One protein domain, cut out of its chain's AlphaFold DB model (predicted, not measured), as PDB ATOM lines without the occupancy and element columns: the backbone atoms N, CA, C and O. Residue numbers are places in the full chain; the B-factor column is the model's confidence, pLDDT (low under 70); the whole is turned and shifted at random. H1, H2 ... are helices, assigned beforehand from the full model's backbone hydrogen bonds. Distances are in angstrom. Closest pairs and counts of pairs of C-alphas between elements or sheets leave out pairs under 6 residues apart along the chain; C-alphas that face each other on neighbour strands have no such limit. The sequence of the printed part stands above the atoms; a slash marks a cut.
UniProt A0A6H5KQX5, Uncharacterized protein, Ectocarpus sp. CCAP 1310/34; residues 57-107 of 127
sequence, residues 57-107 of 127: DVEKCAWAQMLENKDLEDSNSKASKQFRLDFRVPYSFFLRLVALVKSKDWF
ATOM      1  N   ASP A  57      20.353 -11.598 -27.661       58.31
ATOM      2  CA  ASP A  57      20.573 -13.044 -27.724       58.31
ATOM      3  C   ASP A  57      19.941 -13.778 -26.523       58.31
ATOM      4  O   ASP A  57      20.590 -14.597 -25.876       58.31
ATOM      5  N   VAL A  58      18.683 -13.469 -26.171       57.09
ATOM      6  CA  VAL A  58      17.973 -14.194 -25.089       57.09
ATOM      7  C   VAL A  58      17.931 -15.695 -25.380       57.09
ATOM      8  O   VAL A  58      18.191 -16.487 -24.483       57.09
ATOM      9  N   GLU A  59      17.709 -16.075 -26.636       56.84
ATOM     10  CA  GLU A  59      17.684 -17.472 -27.089       56.84
ATOM     11  C   GLU A  59      19.038 -18.183 -26.943       56.84
ATOM     12  O   GLU A  59      19.086 -19.397 -26.793       56.84
ATOM     13  N   LYS A  60      20.156 -17.444 -26.909       58.62
ATOM     14  CA  LYS A  60      21.494 -18.022 -26.687       58.62
ATOM     15  C   LYS A  60      21.936 -17.955 -25.229       58.62
ATOM     16  O   LYS A  60      23.067 -18.327 -24.919       58.62
ATOM     17  N   CYS A  61      21.108 -17.429 -24.326       65.12
ATOM     18  CA  CYS A  61      21.484 -17.384 -22.921       65.12
ATOM     19  C   CYS A  61      21.433 -18.793 -22.315       65.12
ATOM     20  O   CYS A  61      20.564 -19.594 -22.655       65.12
ATOM     21  N   ALA A  62      22.350 -19.081 -21.388       68.00
ATOM     22  CA  ALA A  62      22.461 -20.396 -20.751       68.00
ATOM     23  C   ALA A  62      21.133 -20.875 -20.132       68.00
ATOM     24  O   ALA A  62      20.837 -22.065 -20.122       68.00
ATOM     25  N   TRP A  63      20.302 -19.943 -19.656       71.06
ATOM     26  CA  TRP A  63      18.981 -20.260 -19.119       71.06
ATOM     27  C   TRP A  63      17.981 -20.668 -20.200       71.06
ATOM     28  O   TRP A  63      17.234 -21.613 -19.979       71.06
ATOM     29  N   ALA A  64      17.979 -20.011 -21.362       68.00
ATOM     30  CA  ALA A  64      17.117 -20.398 -22.477       68.00
ATOM     31  C   ALA A  64      17.476 -21.803 -22.975       68.00
ATOM     32  O   ALA A  64      16.599 -22.654 -23.065       68.00
ATOM     33  N   GLN A  65      18.771 -22.081 -23.147       73.19
ATOM     34  CA  GLN A  65      19.258 -23.412 -23.518       73.19
ATOM     35  C   GLN A  65      18.910 -24.481 -22.476       73.19
ATOM     36  O   GLN A  65      18.571 -25.607 -22.827       73.19
ATOM     37  N   MET A  66      18.962 -24.148 -21.182       77.31
ATOM     38  CA  MET A  66      18.555 -25.088 -20.138       77.31
ATOM     39  C   MET A  66      17.057 -25.402 -20.205       77.31
ATOM     40  O   MET A  66      16.685 -26.556 -20.019       77.31
ATOM     41  N   LEU A  67      16.209 -24.410 -20.490       80.69
ATOM     42  CA  LEU A  67      14.754 -24.585 -20.586       80.69
ATOM     43  C   LEU A  67      14.313 -25.436 -21.787       80.69
ATOM     44  O   LEU A  67      13.197 -25.946 -21.773       80.69
ATOM     45  N   GLU A  68      15.171 -25.621 -22.792       80.69
ATOM     46  CA  GLU A  68      14.935 -26.543 -23.914       80.69
ATOM     47  C   GLU A  68      15.151 -28.021 -23.533       80.69
ATOM     48  O   GLU A  68      14.799 -28.923 -24.299       80.69
ATOM     49  N   ASN A  69      15.716 -28.300 -22.353       84.62
ATOM     50  CA  ASN A  69      15.994 -29.661 -21.915       84.62
ATOM     51  C   ASN A  69      14.714 -30.387 -21.457       84.62
ATOM     52  O   ASN A  69      14.121 -30.056 -20.429       84.62
ATOM     53  N   LYS A  70      14.339 -31.442 -22.190       84.12
ATOM     54  CA  LYS A  70      13.161 -32.285 -21.916       84.12
ATOM     55  C   LYS A  70      13.244 -33.039 -20.586       84.12
ATOM     56  O   LYS A  70      12.215 -33.353 -19.998       84.12
ATOM     57  N   ASP A  71      14.448 -33.273 -20.072       88.06
ATOM     58  CA  ASP A  71      14.650 -33.992 -18.812       88.06
ATOM     59  C   ASP A  71      14.248 -33.159 -17.583       88.06
ATOM     60  O   ASP A  71      14.253 -33.670 -16.464       88.06
ATOM     61  N   LEU A  72      13.910 -31.873 -17.744       85.31
ATOM     62  CA  LEU A  72      13.459 -31.017 -16.641       85.31
ATOM     63  C   LEU A  72      12.133 -31.474 -16.019       85.31
ATOM     64  O   LEU A  72      11.902 -31.212 -14.833       85.31
ATOM     65  N   GLU A  73      11.295 -32.171 -16.790       84.31
ATOM     66  CA  GLU A  73      10.029 -32.744 -16.323       84.31
ATOM     67  C   GLU A  73      10.246 -33.897 -15.332       84.31
ATOM     68  O   GLU A  73       9.482 -34.047 -14.374       84.31
ATOM     69  N   ASP A  74      11.325 -34.667 -15.496       87.38
ATOM     70  CA  ASP A  74      11.701 -35.699 -14.534       87.38
ATOM     71  C   ASP A  74      12.386 -35.067 -13.316       87.38
ATOM     72  O   ASP A  74      13.523 -34.596 -13.360       87.38
ATOM     73  N   SER A  75      11.699 -35.121 -12.176       82.38
ATOM     74  CA  SER A  75      12.167 -34.563 -10.904       82.38
ATOM     75  C   SER A  75      13.506 -35.138 -10.422       82.38
ATOM     76  O   SER A  75      14.216 -34.468  -9.655       82.38
ATOM     77  N   ASN A  76      13.863 -36.353 -10.850       86.25
ATOM     78  CA  ASN A  76      15.082 -37.047 -10.439       86.25
ATOM     79  C   ASN A  76      16.259 -36.855 -11.398       86.25
ATOM     80  O   ASN A  76      17.395 -37.199 -11.036       86.25
ATOM     81  N   SER A  77      16.022 -36.266 -12.569       90.88
ATOM     82  CA  SER A  77      17.061 -36.027 -13.560       90.88
ATOM     83  C   SER A  77      18.128 -35.055 -13.040       90.88
ATOM     84  O   SER A  77      17.906 -34.224 -12.149       90.88
ATOM     85  N   LYS A  78      19.335 -35.142 -13.610       90.38
ATOM     86  CA  LYS A  78      20.415 -34.190 -13.303       90.38
ATOM     87  C   LYS A  78      20.031 -32.765 -13.708       90.38
ATOM     88  O   LYS A  78      20.331 -31.833 -12.968       90.38
ATOM     89  N   ALA A  79      19.331 -32.617 -14.834       88.12
ATOM     90  CA  ALA A  79      18.856 -31.332 -15.330       88.12
ATOM     91  C   ALA A  79      17.877 -30.679 -14.343       88.12
ATOM     92  O   ALA A  79      18.056 -29.521 -13.982       88.12
ATOM     93  N   SER A  80      16.903 -31.435 -13.827       87.25
ATOM     94  CA  SER A  80      15.924 -30.924 -12.860       87.25
ATOM     95  C   SER A  80      16.571 -30.546 -11.522       87.25
ATOM     96  O   SER A  80      16.214 -29.541 -10.903       87.25
ATOM     97  N   LYS A  81      17.590 -31.298 -11.080       89.25
ATOM     98  CA  LYS A  81      18.394 -30.934  -9.899       89.25
ATOM     99  C   LYS A  81      19.151 -29.623 -10.107       89.25
ATOM    100  O   LYS A  81      19.085 -28.762  -9.234       89.25
ATOM    101  N   GLN A  82      19.821 -29.463 -11.249       88.06
ATOM    102  CA  GLN A  82      20.536 -28.231 -11.590       88.06
ATOM    103  C   GLN A  82      19.575 -27.040 -11.686       88.06
ATOM    104  O   GLN A  82      19.807 -26.008 -11.065       88.06
ATOM    105  N   PHE A  83      18.428 -27.227 -12.339       88.00
ATOM    106  CA  PHE A  83      17.371 -26.226 -12.414       88.00
ATOM    107  C   PHE A  83      16.929 -25.742 -11.027       88.00
ATOM    108  O   PHE A  83      16.850 -24.540 -10.790       88.00
ATOM    109  N   ARG A  84      16.697 -26.658 -10.074       88.06
ATOM    110  CA  ARG A  84      16.339 -26.288  -8.693       88.06
ATOM    111  C   ARG A  84      17.453 -25.531  -7.969       88.06
ATOM    112  O   ARG A  84      17.148 -24.700  -7.118       88.06
ATOM    113  N   LEU A  85      18.723 -25.800  -8.270       86.06
ATOM    114  CA  LEU A  85      19.844 -25.049  -7.694       86.06
ATOM    115  C   LEU A  85      19.903 -23.617  -8.236       86.06
ATOM    116  O   LEU A  85      20.133 -22.686  -7.462       86.06
ATOM    117  N   ASP A  86      19.642 -23.448  -9.530       83.06
ATOM    118  CA  ASP A  86      19.737 -22.155 -10.207       83.06
ATOM    119  C   ASP A  86      18.503 -21.276  -9.953       83.06
ATOM    120  O   ASP A  86      18.629 -20.103  -9.608       83.06
ATOM    121  N   PHE A  87      17.303 -21.848 -10.067       80.56
ATOM    122  CA  PHE A  87      16.027 -21.129  -9.980       80.56
ATOM    123  C   PHE A  87      15.365 -21.214  -8.603       80.56
ATOM    124  O   PHE A  87      14.394 -20.504  -8.350       80.56
ATOM    125  N   ARG A  88      15.871 -22.074  -7.706       85.44
ATOM    126  CA  ARG A  88      15.351 -22.276  -6.337       85.44
ATOM    127  C   ARG A  88      13.882 -22.697  -6.263       85.44
ATOM    128  O   ARG A  88      13.279 -22.622  -5.197       85.44
ATOM    129  N   VAL A  89      13.327 -23.206  -7.363       84.88
ATOM    130  CA  VAL A  89      11.952 -23.715  -7.453       84.88
ATOM    131  C   VAL A  89      11.895 -24.997  -8.293       84.88
ATOM    132  O   VAL A  89      12.740 -25.189  -9.171       84.88
ATOM    133  N   PRO A  90      10.914 -25.890  -8.066       86.56
ATOM    134  CA  PRO A  90      10.639 -27.007  -8.967       86.56
ATOM    135  C   PRO A  90      10.205 -26.533 -10.361       86.56
ATOM    136  O   PRO A  90       9.519 -25.519 -10.496       86.56
ATOM    137  N   TYR A  91      10.545 -27.304 -11.398       85.94
ATOM    138  CA  TYR A  91      10.221 -26.962 -12.789       85.94
ATOM    139  C   TYR A  91       8.709 -26.837 -13.044       85.94
ATOM    140  O   TYR A  91       8.259 -25.894 -13.689       85.94
ATOM    141  N   SER A  92       7.897 -27.713 -12.448       85.25
ATOM    142  CA  SER A  92       6.433 -27.643 -12.540       85.25
ATOM    143  C   SER A  92       5.862 -26.333 -11.982       85.25
ATOM    144  O   SER A  92       4.948 -25.751 -12.566       85.25
ATOM    145  N   PHE A  93       6.424 -25.833 -10.879       84.44
ATOM    146  CA  PHE A  93       6.030 -24.552 -10.298       84.44
ATOM    147  C   PHE A  93       6.463 -23.379 -11.185       84.44
ATOM    148  O   PHE A  93       5.687 -22.455 -11.420       84.44
ATOM    149  N   PHE A  94       7.671 -23.447 -11.749       85.06
ATOM    150  CA  PHE A  94       8.153 -22.462 -12.715       85.06
ATOM    151  C   PHE A  94       7.208 -22.322 -13.921       85.06
ATOM    152  O   PHE A  94       6.866 -21.201 -14.297       85.06
ATOM    153  N   LEU A  95       6.716 -23.431 -14.485       82.56
ATOM    154  CA  LEU A  95       5.755 -23.392 -15.596       82.56
ATOM    155  C   LEU A  95       4.447 -22.676 -15.223       82.56
ATOM    156  O   LEU A  95       3.923 -21.907 -16.031       82.56
ATOM    157  N   ARG A  96       3.949 -22.862 -13.992       81.38
ATOM    158  CA  ARG A  96       2.762 -22.143 -13.492       81.38
ATOM    159  C   ARG A  96       3.003 -20.635 -13.413       81.38
ATOM    160  O   ARG A  96       2.152 -19.862 -13.844       81.38
ATOM    161  N   LEU A  97       4.178 -20.211 -12.942       78.06
ATOM    162  CA  LEU A  97       4.550 -18.792 -12.921       78.06
ATOM    163  C   LEU A  97       4.617 -18.198 -14.334       78.06
ATOM    164  O   LEU A  97       4.132 -17.091 -14.560       78.06
ATOM    165  N   VAL A  98       5.172 -18.934 -15.300       76.69
ATOM    166  CA  VAL A  98       5.213 -18.502 -16.707       76.69
ATOM    167  C   VAL A  98       3.801 -18.355 -17.278       76.69
ATOM    168  O   VAL A  98       3.519 -17.366 -17.957       76.69
ATOM    169  N   ALA A  99       2.904 -19.304 -16.998       74.75
ATOM    170  CA  ALA A  99       1.511 -19.231 -17.433       74.75
ATOM    171  C   ALA A  99       0.791 -18.009 -16.838       74.75
ATOM    172  O   ALA A  99       0.130 -17.274 -17.573       74.75
ATOM    173  N   LEU A 100       0.997 -17.729 -15.547       76.19
ATOM    174  CA  LEU A 100       0.438 -16.554 -14.877       76.19
ATOM    175  C   LEU A 100       0.917 -15.249 -15.531       76.19
ATOM    176  O   LEU A 100       0.106 -14.400 -15.896       76.19
ATOM    177  N   VAL A 101       2.226 -15.119 -15.750       69.31
ATOM    178  CA  VAL A 101       2.840 -13.948 -16.396       69.31
ATOM    179  C   VAL A 101       2.271 -13.716 -17.799       69.31
ATOM    180  O   VAL A 101       2.010 -12.569 -18.166       69.31
ATOM    181  N   LYS A 102       2.050 -14.792 -18.569       67.25
ATOM    182  CA  LYS A 102       1.411 -14.731 -19.893       67.25
ATOM    183  C   LYS A 102      -0.059 -14.318 -19.803       67.25
ATOM    184  O   LYS A 102      -0.482 -13.465 -20.571       67.25
ATOM    185  N   SER A 103      -0.818 -14.875 -18.856       74.00
ATOM    186  CA  SER A 103      -2.245 -14.557 -18.676       74.00
ATOM    187  C   SER A 103      -2.495 -13.092 -18.301       74.00
ATOM    188  O   SER A 103      -3.509 -12.519 -18.685       74.00
ATOM    189  N   LYS A 104      -1.549 -12.468 -17.587       71.00
ATOM    190  CA  LYS A 104      -1.608 -11.061 -17.165       71.00
ATOM    191  C   LYS A 104      -0.959 -10.090 -18.169       71.00
ATOM    192  O   LYS A 104      -0.863  -8.902 -17.869       71.00
ATOM    193  N   ASP A 105      -0.464 -10.585 -19.309       66.38
ATOM    194  CA  ASP A 105       0.274  -9.824 -20.336       66.38
ATOM    195  C   ASP A 105       1.374  -8.907 -19.753       66.38
ATOM    196  O   ASP A 105       1.608  -7.767 -20.166       66.38
ATOM    197  N   TRP A 106       2.067  -9.385 -18.712       66.62
ATOM    198  CA  TRP A 106       3.040  -8.553 -17.999       66.62
ATOM    199  C   TRP A 106       4.282  -8.241 -18.825       66.62
ATOM    200  O   TRP A 106       4.936  -7.222 -18.580       66.62
ATOM    201  N   PHE A 107       4.616  -9.058 -19.818       62.59
ATOM    202  CA  PHE A 107       5.723  -8.802 -20.731       62.59
ATOM    203  C   PHE A 107       5.265  -9.082 -22.158       62.59
ATOM    204  O   PHE A 107       5.159 -10.233 -22.570       62.59
TER     205      PHE A 107
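Overview. This is residues 57 to 107 of the 127 residues of an uncharacterized protein of Ectocarpus sp. CCAP 1310/34 (UniProt A0A6H5KQX5). A small body of two short helices, H1 and H2, set at a steep angle and joined by a looping link, has a third helix, H3, that leaves it as an arm. H3 begins beside H2, and residues 95 to 107, of which 95 to 103 belong to H3, stick out. The printed part has 51 residues with three named helices in the order H1, H2, H3 and no named strand; its class is all helix. It is only just compact, close to loose, with a radius of gyration of the C-alphas of 11.6 A, and it spans 32 by 25 by 18 A.

Along the chain. Find C-alpha 62 at (22.461, -20.396, -20.751); there H1 begins, residues 62 to 67, 8.8 A long from first to last C-alpha. Go on to C-alpha 78 at (20.415, -34.190, -13.303), where H2 starts, residues 78 to 87, 14.2 A long. H3 holds residues 91 to 103, 18.5 A long, and ends with C-alpha 103 at (-2.245, -14.557, -18.676).

Arrangement. Look first at H1 and H2, which are close but not clearly touching: their closest C-alphas, those of Met 66 and Ala 79, are 7.9 A apart. They run opposite ways at a steep tilt of 60 degrees. H2 and H3 only just touch, with 3 pairs of C-alphas within 8 A, and H3 does so with residue 91 alone; the closest C-alphas are those of Ser 80 and Tyr 91, 6.9 A apart. These two run the same way at a steep tilt of 52 degrees. H1 and H3 are apart. In H1, H2 and H3 every O i to N i+4 pair is within hydrogen-bond range.

Size, cuts and confidence. The two C-alphas farthest apart are those of Asn 76 and Asp 105, at 32.5 A. The printed part has no cut. The link from H1 to H2 is short, that from H2 to H3 tight. Check the B-factor column: the mean pLDDT of the printed part is 78.5, and residues 57 to 62, 64, 101 to 102 and 105 to 107 are under 70.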